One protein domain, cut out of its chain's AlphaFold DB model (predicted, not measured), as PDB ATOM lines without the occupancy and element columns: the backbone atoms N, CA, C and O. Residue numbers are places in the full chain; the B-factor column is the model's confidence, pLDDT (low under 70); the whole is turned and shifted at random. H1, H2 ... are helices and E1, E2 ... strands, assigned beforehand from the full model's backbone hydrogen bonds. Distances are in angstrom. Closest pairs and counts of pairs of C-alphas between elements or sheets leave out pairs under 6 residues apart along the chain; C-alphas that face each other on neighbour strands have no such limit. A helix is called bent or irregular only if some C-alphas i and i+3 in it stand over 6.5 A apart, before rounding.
ATOM      1  N   GLU A   3     502.856 321.627 576.317       93.25
ATOM      2  CA  GLU A   3     501.638 320.892 575.999       93.25
ATOM      3  C   GLU A   3     502.010 319.514 575.449       93.25
ATOM      4  O   GLU A   3     502.897 319.396 574.604       93.25
ATOM      5  N   GLU A   4     501.301 318.485 575.893       93.81
ATOM      6  CA  GLU A   4     501.284 317.183 575.239       93.81
ATOM      7  C   GLU A   4     499.922 316.913 574.622       93.81
ATOM      8  O   GLU A   4     498.889 317.123 575.261       93.81
ATOM      9  N   ARG A   5     499.902 316.348 573.416       94.81
ATOM     10  CA  ARG A   5     498.664 315.957 572.743       94.81
ATOM     11  C   ARG A   5     498.732 314.530 572.236       94.81
ATOM     12  O   ARG A   5     499.668 314.148 571.546       94.81
ATOM     13  N   SER A   6     497.680 313.774 572.489       94.81
ATOM     14  CA  SER A   6     497.328 312.568 571.745       94.81
ATOM     15  C   SER A   6     495.980 312.787 571.063       94.81
ATOM     16  O   SER A   6     495.311 313.800 571.274       94.81
ATOM     17  N   CYS A   7     495.531 311.829 570.253       92.00
ATOM     18  CA  CYS A   7     494.245 311.953 569.562       92.00
ATOM     19  C   CYS A   7     493.023 311.983 570.488       92.00
ATOM     20  O   CYS A   7     491.927 312.284 570.026       92.00
ATOM     21  N   ARG A   8     493.187 311.648 571.774       91.75
ATOM     22  CA  ARG A   8     492.089 311.584 572.749       91.75
ATOM     23  C   ARG A   8     492.268 312.515 573.943       91.75
ATOM     24  O   ARG A   8     491.322 312.687 574.701       91.75
ATOM     25  N   GLN A   9     493.458 313.076 574.144       93.88
ATOM     26  CA  GLN A   9     493.771 313.828 575.353       93.88
ATOM     27  C   GLN A   9     494.808 314.916 575.073       93.88
ATOM     28  O   GLN A   9     495.776 314.682 574.353       93.88
ATOM     29  N   THR A  10     494.626 316.067 575.717       94.94
ATOM     30  CA  THR A  10     495.631 317.128 575.831       94.94
ATOM     31  C   THR A  10     496.027 317.277 577.297       94.94
ATOM     32  O   THR A  10     495.174 317.168 578.181       94.94
ATOM     33  N   ARG A  11     497.316 317.496 577.563       93.12
ATOM     34  CA  ARG A  11     497.870 317.758 578.895       93.12
ATOM     35  C   ARG A  11     498.743 318.994 578.850       93.12
ATOM     36  O   ARG A  11     499.418 319.259 577.861       93.12
ATOM     37  N   GLU A  12     498.747 319.717 579.951       92.25
ATOM     38  CA  GLU A  12     499.392 321.008 580.077       92.25
ATOM     39  C   GLU A  12     500.339 320.974 581.278       92.25
ATOM     40  O   GLU A  12     499.950 320.597 582.382       92.25
ATOM     41  N   TRP A  13     501.594 321.360 581.062       85.56
ATOM     42  CA  TRP A  13     502.666 321.225 582.038       85.56
ATOM     43  C   TRP A  13     503.393 322.548 582.260       85.56
ATOM     44  O   TRP A  13     503.974 323.129 581.336       85.56
ATOM     45  N   GLN A  14     503.420 323.002 583.515       82.62
ATOM     46  CA  GLN A  14     504.143 324.221 583.885       82.62
ATOM     47  C   GLN A  14     505.667 324.027 583.865       82.62
ATOM     48  O   GLN A  14     506.382 324.947 583.468       82.62
ATOM     49  N   HIS A  15     506.160 322.829 584.209       78.12
ATOM     50  CA  HIS A  15     507.594 322.581 584.438       78.12
ATOM     51  C   HIS A  15     508.227 321.467 583.591       78.12
ATOM     52  O   HIS A  15     509.439 321.300 583.628       78.12
ATOM     53  N   TRP A  16     507.471 320.688 582.809       70.38
ATOM     54  CA  TRP A  16     508.057 319.492 582.181       70.38
ATOM     55  C   TRP A  16     509.168 319.803 581.161       70.38
ATOM     56  O   TRP A  16     510.161 319.092 581.094       70.38
ATOM     57  N   GLY A  17     509.093 320.917 580.431       76.06
ATOM     58  CA  GLY A  17     510.177 321.303 579.520       76.06
ATOM     59  C   GLY A  17     511.236 322.249 580.096       76.06
ATOM     60  O   GLY A  17     512.050 322.774 579.334       76.06
ATOM     61  N   SER A  18     511.248 322.499 581.411       74.50
ATOM     62  CA  SER A  18     512.394 323.126 582.081       74.50
ATOM     63  C   SER A  18     513.354 322.034 582.542       74.50
ATOM     64  O   SER A  18     513.206 321.487 583.630       74.50
ATOM     65  N   GLY A  19     514.316 321.693 581.690       85.62
ATOM     66  CA  GLY A  19     515.319 320.671 581.970       85.62
ATOM     67  C   GLY A  19     516.664 321.002 581.333       85.62
ATOM     68  O   GLY A  19     516.813 322.011 580.641       85.62
ATOM     69  N   CYS A  20     517.651 320.144 581.576       89.31
ATOM     70  CA  CYS A  20     518.961 320.243 580.947       89.31
ATOM     71  C   CYS A  20     518.908 319.623 579.550       89.31
ATOM     72  O   CYS A  20     518.618 318.438 579.397       89.31
ATOM     73  N   TYR A  21     519.217 320.425 578.537       93.25
ATOM     74  CA  TYR A  21     519.324 319.963 577.159       93.25
ATOM     75  C   TYR A  21     520.788 319.726 576.808       93.25
ATOM     76  O   TYR A  21     521.674 320.467 577.241       93.25
ATOM     77  N   GLN A  22     521.042 318.706 575.994       95.88
ATOM     78  CA  GLN A  22     522.353 318.552 575.377       95.88
ATOM     79  C   GLN A  22     522.607 319.726 574.422       95.88
ATOM     80  O   GLN A  22     521.676 320.286 573.843       95.88
ATOM     81  N   TYR A  23     523.871 320.094 574.239       97.50
ATOM     82  CA  TYR A  23     524.253 321.186 573.351       97.50
ATOM     83  C   TYR A  23     525.553 320.885 572.604       97.50
ATOM     84  O   TYR A  23     526.282 319.953 572.948       97.50
ATOM     85  N   ARG A  24     525.829 321.676 571.564       97.69
ATOM     86  CA  ARG A  24     527.089 321.683 570.809       97.69
ATOM     87  C   ARG A  24     527.487 323.108 570.442       97.69
ATOM     88  O   ARG A  24     526.627 323.915 570.091       97.69
ATOM     89  N   CYS A  25     528.785 323.384 570.454       97.94
ATOM     90  CA  CYS A  25     529.359 324.650 570.018       97.94
ATOM     91  C   CYS A  25     530.015 324.460 568.643       97.94
ATOM     92  O   CYS A  25     531.034 323.785 568.489       97.94
ATOM     93  N   GLN A  26     529.406 325.017 567.599       96.50
ATOM     94  CA  GLN A  26     529.882 324.848 566.223       96.50
ATOM     95  C   GLN A  26     529.541 326.071 565.375       96.50
ATOM     96  O   GLN A  26     528.579 326.779 565.654       96.50
ATOM     97  N   HIS A  27     530.350 326.342 564.351       95.75
ATOM     98  CA  HIS A  27     530.162 327.478 563.437       95.75
ATOM     99  C   HIS A  27     530.009 328.840 564.146       95.75
ATOM    100  O   HIS A  27     529.296 329.724 563.660       95.75
ATOM    101  N   GLY A  28     530.667 329.002 565.301       96.50
ATOM    102  CA  GLY A  28     530.575 330.194 566.144       96.50
ATOM    103  C   GLY A  28     529.215 330.394 566.824       96.50
ATOM    104  O   GLY A  28     528.933 331.504 567.274       96.50
ATOM    105  N   ARG A  29     528.351 329.372 566.888       97.56
ATOM    106  CA  ARG A  29     527.039 329.433 567.549       97.56
ATOM    107  C   ARG A  29     526.810 328.267 568.508       97.56
ATOM    108  O   ARG A  29     527.445 327.216 568.424       97.56
ATOM    109  N   LEU A  30     525.868 328.479 569.423       98.25
ATOM    110  CA  LEU A  30     525.339 327.454 570.312       98.25
ATOM    111  C   LEU A  30     524.199 326.712 569.608       98.25
ATOM    112  O   LEU A  30     523.253 327.335 569.127       98.25
ATOM    113  N   HIS A  31     524.267 325.386 569.596       97.94
ATOM    114  CA  HIS A  31     523.211 324.515 569.098       97.94
ATOM    115  C   HIS A  31     522.636 323.694 570.251       97.94
ATOM    116  O   HIS A  31     523.372 322.963 570.909       97.94
ATOM    117  N   ILE A  32     521.327 323.790 570.483       97.00
ATOM    118  CA  ILE A  32     520.596 322.980 571.463       97.00
ATOM    119  C   ILE A  32     520.088 321.711 570.777       97.00
ATOM    120  O   ILE A  32     519.462 321.773 569.718       97.00
ATOM    121  N   LEU A  33     520.350 320.557 571.382       95.56
ATOM    122  CA  LEU A  33     519.924 319.253 570.891       95.56
ATOM    123  C   LEU A  33     518.685 318.800 571.662       95.56
ATOM    124  O   LEU A  33     518.715 318.653 572.886       95.56
ATOM    125  N   ILE A  34     517.597 318.568 570.935       92.50
ATOM    126  CA  ILE A  34     516.326 318.107 571.494       92.50
ATOM    127  C   ILE A  34     515.914 316.870 570.707       92.50
ATOM    128  O   ILE A  34     515.655 316.947 569.503       92.50
ATOM    129  N   ALA A  35     515.885 315.720 571.386       88.56
ATOM    130  CA  ALA A  35     515.765 314.410 570.752       88.56
ATOM    131  C   ALA A  35     516.822 314.233 569.637       88.56
ATOM    132  O   ALA A  35     518.018 314.275 569.910       88.56
ATOM    133  N   ASN A  36     516.400 314.059 568.383       89.38
ATOM    134  CA  ASN A  36     517.275 313.896 567.217       89.38
ATOM    135  C   ASN A  36     517.413 315.172 566.363       89.38
ATOM    136  O   ASN A  36     517.889 315.100 565.229       89.38
ATOM    137  N   LYS A  37     516.977 316.330 566.873       91.44
ATOM    138  CA  LYS A  37     516.972 317.604 566.143       91.44
ATOM    139  C   LYS A  37     517.936 318.597 566.792       91.44
ATOM    140  O   LYS A  37     518.088 318.635 568.012       91.44
ATOM    141  N   SER A  38     518.573 319.414 565.959       95.12
ATOM    142  CA  SER A  38     519.487 320.478 566.377       95.12
ATOM    143  C   SER A  38     518.859 321.838 566.100       95.12
ATOM    144  O   SER A  38     518.457 322.113 564.970       95.12
ATOM    145  N   TYR A  39     518.832 322.698 567.112       95.94
ATOM    146  CA  TYR A  39     518.291 324.050 567.047       95.94
ATOM    147  C   TYR A  39     519.401 325.072 567.275       95.94
ATOM    148  O   TYR A  39     520.115 324.995 568.269       95.94
ATOM    149  N   GLU A  40     519.555 326.030 566.366       97.12
ATOM    150  CA  GLU A  40     520.606 327.046 566.429       97.12
ATOM    151  C   GLU A  40     520.132 328.300 567.177       97.12
ATOM    152  O   GLU A  40     519.059 328.860 566.909       97.12
ATOM    153  N   CYS A  41     520.962 328.747 568.119       97.44
ATOM    154  CA  CYS A  41     520.776 329.983 568.859       97.44
ATOM    155  C   CYS A  41     521.540 331.125 568.178       97.44
ATOM    156  O   CYS A  41     522.771 331.168 568.177       97.44
ATOM    157  N   TYR A  42     520.789 332.073 567.628       97.50
ATOM    158  CA  TYR A  42     521.275 333.291 566.987       97.50
ATOM    159  C   TYR A  42     521.512 334.410 567.998       97.50
ATOM    160  O   TYR A  42     522.405 335.223 567.792       97.50
ATOM    161  N   PHE A  43     520.742 334.448 569.088       97.50
ATOM    162  CA  PHE A  43     520.883 335.437 570.158       97.50
ATOM    163  C   PHE A  43     520.338 334.918 571.496       97.50
ATOM    164  O   PHE A  43     519.497 334.016 571.546       97.50
ATOM    165  N   ALA A  44     520.813 335.504 572.598       97.69
ATOM    166  CA  ALA A  44     520.331 335.186 573.940       97.69
ATOM    167  C   ALA A  44     518.857 335.589 574.101       97.69
ATOM    168  O   ALA A  44     518.456 336.679 573.698       97.69
ATOM    169  N   GLY A  45     518.041 334.718 574.693       96.62
ATOM    170  CA  GLY A  45     516.602 334.945 574.852       96.62
ATOM    171  C   GLY A  45     515.750 334.544 573.642       96.62
ATOM    172  O   GLY A  45     514.521 334.608 573.722       96.62
ATOM    173  N   GLN A  46     516.358 334.093 572.538       96.44
ATOM    174  CA  GLN A  46     515.620 333.542 571.398       96.44
ATOM    175  C   GLN A  46     514.733 332.374 571.850       96.44
ATOM    176  O   GLN A  46     515.198 331.443 572.505       96.44
ATOM    177  N   LYS A  47     513.450 332.403 571.471       94.81
ATOM    178  CA  LYS A  47     512.491 331.326 571.750       94.81
ATOM    179  C   LYS A  47     512.459 330.340 570.586       94.81
ATOM    180  O   LYS A  47     511.955 330.661 569.517       94.81
ATOM    181  N   LEU A  48     512.957 329.132 570.809       94.44
ATOM    182  CA  LEU A  48     512.886 328.019 569.869       94.44
ATOM    183  C   LEU A  48     511.552 327.298 570.048       94.44
ATOM    184  O   LEU A  48     511.327 326.706 571.101       94.44
ATOM    185  N   LYS A  49     510.665 327.339 569.047       94.19
ATOM    186  CA  LYS A  49     509.408 326.576 569.077       94.19
ATOM    187  C   LYS A  49     509.688 325.107 568.779       94.19
ATOM    188  O   LYS A  49     510.135 324.763 567.686       94.19
ATOM    189  N   VAL A  50     509.401 324.250 569.749       93.12
ATOM    190  CA  VAL A  50     509.632 322.807 569.670       93.12
ATOM    191  C   VAL A  50     508.299 322.110 569.458       93.12
ATOM    192  O   VAL A  50     507.326 322.396 570.157       93.12
ATOM    193  N   GLN A  51     508.260 321.207 568.481       94.00
ATOM    194  CA  GLN A  51     507.114 320.352 568.209       94.00
ATOM    195  C   GLN A  51     507.612 318.987 567.725       94.00
ATOM    196  O   GLN A  51     508.088 318.874 566.593       94.00
ATOM    197  N   LEU A  52     507.540 317.978 568.591       93.44
ATOM    198  CA  LEU A  52     508.088 316.646 568.326       93.44
ATOM    199  C   LEU A  52     507.146 315.538 568.792       93.44
ATOM    200  O   LEU A  52     506.410 315.713 569.761       93.44
ATOM    201  N   MET A  53     507.175 314.401 568.106       93.44
ATOM    202  CA  MET A  53     506.480 313.185 568.520       93.44
ATOM    203  C   MET A  53     507.415 312.315 569.360       93.44
ATOM    204  O   MET A  53     508.501 311.952 568.911       93.44
ATOM    205  N   ALA A  54     506.972 311.936 570.556       89.88
ATOM    206  CA  ALA A  54     507.661 310.974 571.411       89.88
ATOM    207  C   ALA A  54     506.633 310.147 572.189       89.88
ATOM    208  O   ALA A  54     505.639 310.682 572.674       89.88
ATOM    209  N   GLU A  55     506.849 308.832 572.265       88.94
ATOM    210  CA  GLU A  55     505.996 307.901 573.030       88.94
ATOM    211  C   GLU A  55     504.496 307.961 572.662       88.94
ATOM    212  O   GLU A  55     503.617 307.699 573.479       88.94
ATOM    213  N   GLY A  56     504.178 308.307 571.410       89.38
ATOM    214  CA  GLY A  56     502.795 308.432 570.931       89.38
ATOM    215  C   GLY A  56     502.106 309.756 571.282       89.38
ATOM    216  O   GLY A  56     500.937 309.938 570.935       89.38
ATOM    217  N   TRP A  57     502.825 310.693 571.899       93.38
ATOM    218  CA  TRP A  57     502.357 312.039 572.218       93.38
ATOM    219  C   TRP A  57     503.105 313.084 571.394       93.38
ATOM    220  O   TRP A  57     504.301 312.962 571.123       93.38
ATOM    221  N   LEU A  58     502.386 314.125 570.989       95.06
ATOM    222  CA  LEU A  58     502.945 315.330 570.399       95.06
ATOM    223  C   LEU A  58     503.288 316.310 571.514       95.06
ATOM    224  O   LEU A  58     502.392 316.851 572.158       95.06
ATOM    225  N   HIS A  59     504.574 316.575 571.686       93.25
ATOM    226  CA  HIS A  59     505.114 317.534 572.638       93.25
ATOM    227  C   HIS A  59     505.273 318.879 571.954       93.25
ATOM    228  O   HIS A  59     505.959 318.978 570.933       93.25
ATOM    229  N   ARG A  60     504.664 319.924 572.510       93.38
ATOM    230  CA  ARG A  60     504.718 321.284 571.983       93.38
ATOM    231  C   ARG A  60     505.123 322.262 573.074       93.38
ATOM    232  O   ARG A  60     504.526 322.312 574.143       93.38
ATOM    233  N   GLY A  61     506.114 323.091 572.784       92.31
ATOM    234  CA  GLY A  61     506.589 324.078 573.742       92.31
ATOM    235  C   GLY A  61     507.638 325.004 573.162       92.31
ATOM    236  O   GLY A  61     507.761 325.156 571.943       92.31
ATOM    237  N   ALA A  62     508.387 325.649 574.051       92.44
ATOM    238  CA  ALA A  62     509.500 326.488 573.657       92.44
ATOM    239  C   ALA A  62     510.690 326.324 574.598       92.44
ATOM    240  O   ALA A  62     510.519 326.210 575.813       92.44
ATOM    241  N   VAL A  63     511.885 326.382 574.018       93.31
ATOM    242  CA  VAL A  63     513.157 326.475 574.738       93.31
ATOM    243  C   VAL A  63     513.732 327.866 574.517       93.31
ATOM    244  O   VAL A  63     513.689 328.392 573.406       93.31
ATOM    245  N   VAL A  64     514.239 328.487 575.580       94.50
ATOM    246  CA  VAL A  64     514.867 329.809 575.508       94.50
ATOM    247  C   VAL A  64     516.375 329.624 575.395       94.50
ATOM    248  O   VAL A  64     516.984 328.985 576.247       94.50
ATOM    249  N   CYS A  65     516.971 330.180 574.344       96.00
ATOM    250  CA  CYS A  65     518.409 330.133 574.127       96.00
ATOM    251  C   CYS A  65     519.161 330.915 575.214       96.00
ATOM    252  O   CYS A  65     518.857 332.096 575.422       96.00
ATOM    253  N   PRO A  66     520.170 330.315 575.867       96.50
ATOM    254  CA  PRO A  66     521.097 331.062 576.704       96.50
ATOM    255  C   PRO A  66     522.090 331.854 575.835       96.50
ATOM    256  O   PRO A  66     522.097 331.769 574.603       96.50
ATOM    257  N   SER A  67     522.942 332.645 576.482       97.00
ATOM    258  CA  SER A  67     524.048 333.339 575.819       97.00
ATOM    259  C   SER A  67     525.068 332.336 575.266       97.00
ATOM    260  O   SER A  67     525.522 331.436 575.970       97.00
ATOM    261  N   CYS A  68     525.472 332.520 574.003       97.75
ATOM    262  CA  CYS A  68     526.556 331.735 573.403       97.75
ATOM    263  C   CYS A  68     527.853 331.891 574.201       97.75
ATOM    264  O   CYS A  68     528.575 330.919 574.386       97.75
ATOM    265  N   LYS A  69     528.142 333.102 574.697       97.00
ATOM    266  CA  LYS A  69     529.367 333.363 575.460       97.00
ATOM    267  C   LYS A  69     529.365 332.601 576.786       97.00
ATOM    268  O   LYS A  69     530.388 332.061 577.176       97.00
ATOM    269  N   ASP A  70     528.213 332.475 577.430       96.88
ATOM    270  CA  ASP A  70     528.128 331.836 578.745       96.88
ATOM    271  C   ASP A  70     528.349 330.318 578.647       96.88
ATOM    272  O   ASP A  70     528.862 329.706 579.577       96.88
ATOM    273  N   ILE A  71     527.985 329.712 577.508       97.50
ATOM    274  CA  ILE A  71     528.052 328.258 577.305       97.50
ATOM    275  C   ILE A  71     529.285 327.830 576.495       97.50
ATOM    276  O   ILE A  71     529.948 326.860 576.844       97.50
ATOM    277  N   CYS A  72     529.602 328.538 575.410       97.94
ATOM    278  CA  CYS A  72     530.573 328.101 574.403       97.94
ATOM    279  C   CYS A  72     531.911 328.851 574.423       97.94
ATOM    280  O   CYS A  72     532.807 328.469 573.670       97.94
ATOM    281  N   ASN A  73     532.079 329.917 575.221       96.25
ATOM    282  CA  ASN A  73     533.263 330.782 575.108       96.25
ATOM    283  C   ASN A  73     534.574 330.015 575.317       96.25
ATOM    284  O   ASN A  73     535.451 330.080 574.461       96.25
ATOM    285  N   THR A  74     534.668 329.214 576.381       97.06
ATOM    286  CA  THR A  74     535.866 328.414 576.680       97.06
ATOM    287  C   THR A  74     536.193 327.409 575.569       97.06
ATOM    288  O   THR A  74     537.358 327.228 575.215       97.06
ATOM    289  N   GLU A  75     535.180 326.756 574.984       97.50
ATOM    290  CA  GLU A  75     535.391 325.777 573.908       97.50
ATOM    291  C   GLU A  75     535.887 326.450 572.625       97.50
ATOM    292  O   GLU A  75     536.856 325.990 572.014       97.50
ATOM    293  N   PHE A  76     535.251 327.555 572.232       97.69
ATOM    294  CA  PHE A  76     535.659 328.307 571.053       97.69
ATOM    295  C   PHE A  76     537.040 328.935 571.233       97.69
ATOM    296  O   PHE A  76     537.858 328.854 570.320       97.69
ATOM    297  N   GLU A  77     537.359 329.466 572.413       96.44
ATOM    298  CA  GLU A  77     538.689 329.999 572.711       96.44
ATOM    299  C   GLU A  77     539.789 328.960 572.523       96.44
ATOM    300  O   GLU A  77     540.792 329.249 571.868       96.44
ATOM    301  N   ARG A  78     539.562 327.728 572.992       97.19
ATOM    302  CA  ARG A  78     540.499 326.610 572.813       97.19
ATOM    303  C   ARG A  78     540.713 326.231 571.341       97.19
ATOM    304  O   ARG A  78     541.733 325.634 571.009       97.19
ATOM    305  N   ARG A  79     539.758 326.566 570.469       97.25
ATOM    306  CA  ARG A  79     539.801 326.341 569.014       97.25
ATOM    307  C   ARG A  79     540.245 327.575 568.218       97.25
ATOM    308  O   ARG A  79     540.314 327.500 566.998       97.25
ATOM    309  N   GLY A  80     540.527 328.705 568.875       96.56
ATOM    310  CA  GLY A  80     540.798 329.976 568.191       96.56
ATOM    311  C   GLY A  80     539.564 330.605 567.525       96.56
ATOM    312  O   GLY A  80     539.694 331.507 566.703       96.56
ATOM    313  N   GLU A  81     538.364 330.151 567.879       96.56
ATOM    314  CA  GLU A  81     537.076 330.644 567.386       96.56
ATOM    315  C   GLU A  81     536.436 331.604 568.401       96.56
ATOM    316  O   GLU A  81     536.893 331.744 569.540       96.56
ATOM    317  N   ARG A  82     535.350 332.280 568.014       96.94
ATOM    318  CA  ARG A  82     534.547 333.133 568.903       96.94
ATOM    319  C   ARG A  82     533.064 333.005 568.570       96.94
ATOM    320  O   ARG A  82     532.700 332.677 567.441       96.94
ATOM    321  N   CYS A  83     532.210 333.308 569.548       97.19
ATOM    322  CA  CYS A  83     530.778 333.435 569.303       97.19
ATOM    323  C   CYS A  83     530.504 334.545 568.282       97.19
ATOM    324  O   CYS A  83     531.003 335.665 568.425       97.19
ATOM    325  N   LYS A  84     529.672 334.238 567.286       96.75
ATOM    326  CA  LYS A  84     529.138 335.222 566.342       96.75
ATOM    327  C   LYS A  84     528.284 336.258 567.070       96.75
ATOM    328  O   LYS A  84     527.753 336.007 568.154       96.75
ATOM    329  N   ILE A  85     528.150 337.426 566.450       95.50
ATOM    330  CA  ILE A  85     527.248 338.468 566.933       95.50
ATOM    331  C   ILE A  85     525.785 338.019 566.819       95.50
ATOM    332  O   ILE A  85     525.445 337.126 566.035       95.50
ATOM    333  N   SER A  86     524.929 338.647 567.624       94.50
ATOM    334  CA  SER A  86     523.485 338.443 567.565       94.50
ATOM    335  C   SER A  86     522.939 338.868 566.203       94.50
ATOM    336  O   SER A  86     523.203 339.980 565.751       94.50
ATOM    337  N   GLU A  87     522.151 338.002 565.574       93.75
ATOM    338  CA  GLU A  87     521.542 338.223 564.256       93.75
ATOM    339  C   GLU A  87     520.052 337.867 564.294       93.75
ATOM    340  O   GLU A  87     519.583 337.218 565.231       93.75
ATOM    341  N   SER A  88     519.286 338.274 563.279       94.06
ATOM    342  CA  SER A  88     517.882 337.873 563.172       94.06
ATOM    343  C   SER A  88     517.768 336.358 563.005       94.06
ATOM    344  O   SER A  88     518.378 335.783 562.103       94.06
ATOM    345  N   ALA A  89     516.950 335.728 563.844       95.00
ATOM    346  CA  ALA A  89     516.652 334.309 563.725       95.00
ATOM    347  C   ALA A  89     515.813 334.020 562.463       95.00
ATOM    348  O   ALA A  89     515.020 334.870 562.042       95.00
ATOM    349  N   PRO A  90     515.944 332.817 561.878       95.31
ATOM    350  CA  PRO A  90     515.084 332.367 560.794       95.31
ATOM    351  C   PRO A  90     513.621 332.240 561.266       95.31
ATOM    352  O   PRO A  90     513.357 332.175 562.470       95.31
ATOM    353  N   PRO A  91     512.653 332.178 560.335       94.12
ATOM    354  CA  PRO A  91     511.246 332.005 560.685       94.12
ATOM    355  C   PRO A  91     510.991 330.671 561.403       94.12
ATOM    356  O   PRO A  91     511.689 329.686 561.183       94.12
ATOM    357  N   ASP A  92     509.917 330.595 562.194       88.19
ATOM    358  CA  ASP A  92     509.558 329.394 562.973       88.19
ATOM    359  C   ASP A  92     509.346 328.122 562.131       88.19
ATOM    360  O   ASP A  92     509.356 327.013 562.665       88.19
ATOM    361  N   SER A  93     509.065 328.261 560.832       90.81
ATOM    362  CA  SER A  93     508.939 327.151 559.877       90.81
ATOM    363  C   SER A  93     510.273 326.541 559.458       90.81
ATOM    364  O   SER A  93     510.264 325.491 558.825       90.81
ATOM    365  N   TYR A  94     511.397 327.176 559.797       94.44
ATOM    366  CA  TYR A  94     512.730 326.688 559.464       94.44
ATOM    367  C   TYR A  94     513.054 325.362 560.163       94.44
ATOM    368  O   TYR A  94     513.663 324.476 559.568       94.44
ATOM    369  N   TYR A  95     512.617 325.203 561.415       92.56
ATOM    370  CA  TYR A  95     512.849 323.978 562.171       92.56
ATOM    371  C   TYR A  95     511.768 322.924 561.892       92.56
ATOM    372  O   TYR A  95     510.585 323.272 561.815       92.56
ATOM    373  N   PRO A  96     512.136 321.629 561.799       91.06
ATOM    374  CA  PRO A  96     511.169 320.560 561.590       91.06
ATOM    375  C   PRO A  96     510.139 320.497 562.717       91.06
ATOM    376  O   PRO A  96     510.486 320.605 563.897       91.06
ATOM    377  N   ARG A  97     508.881 320.260 562.345       93.31
ATOM    378  CA  ARG A  97     507.763 320.087 563.272       93.31
ATOM    379  C   ARG A  97     507.055 318.787 562.956       93.31
ATOM    380  O   ARG A  97     506.628 318.586 561.822       93.31
ATOM    381  N   ASP A  98     506.931 317.930 563.955       94.06
ATOM    382  CA  ASP A  98     506.214 316.674 563.784       94.06
ATOM    383  C   ASP A  98     504.699 316.927 563.861       94.06
ATOM    384  O   ASP A  98     504.247 317.879 564.499       94.06
ATOM    385  N   GLU A  99     503.897 316.087 563.212       93.19
ATOM    386  CA  GLU A  99     502.439 316.234 563.178       93.19
ATOM    387  C   GLU A  99     501.739 315.056 563.852       93.19
ATOM    388  O   GLU A  99     502.021 313.890 563.563       93.19
TER     389      GLU A  99
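Overview. This is residues 3 to 99 of the 135 residues of an uncharacterized protein of Anopheles maculatus (UniProt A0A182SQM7). Two small twisted sheets follow each other along a rod: E2, E1, E7 and E6 at one end, then E3, E4 and E5, with H1 packed over E3 and E4 toward the far end. From H1 the unnamed residues 79 to 99 run back along the rod. The 97 printed residues hold seven strands, then one helix, E1 to E7 and H1, of mixed class; both sheets are antiparallel. The whole is only just compact, close to loose, with a radius of gyration of the C-alphas of 15.0 A and spans of 52 by 25 by 21 A.

Along the chain. Find E6, residues 47 to 54, 20.9 A long, and E7, residues 57 to 64, 22.0 A. E1, residues 3 to 5, begins at C-alpha 3 (501.638, 320.892, 575.999); E2 is residues 10 to 13. E3 is residues 22 to 26, E4 29 to 34, E5 37 to 41. H1, residues 68 to 78, ends at C-alpha 78 (540.499, 326.610, 572.813); it is irregular, with C-alphas 71 and 74 7.8 A apart.

Arrangement. In the strongly twisted sheet E2, E1, E7, E6, look at hairpin E6 and E7 for N 48 and O 63, 2.8 A; at E1 and E7 for N 3 and O 60, 2.8 A; at hairpin E1 and E2 for N 4 and O 11, 2.8 A. The closest C-alphas of E5 and E6, Tyr 39 and Leu 48, are 7.3 A apart. E3, E4, E5 form a meander, each strand the antiparallel neighbour of the one before: N 24 and O 31 are at 2.8 A, N 32 and O 39 at 2.8 A. H1 is on this sheet, two layers, a helix on one face, at a height of 8.5 A, over E3 and E4, slantwise at 55 degrees to E3 on the local plane; its closest C-alphas to E4 are Cys 68 and Leu 30, 5.4 A. In H1, 5 of 7 O i to N i+4 pairs are within hydrogen-bond range.

Size, cuts and confidence. The farthest C-alphas, Arg 8 and Gly 80, are 52.3 A apart. The printed part has no cut and no long link, and no printed residue is under 70 in pLDDT.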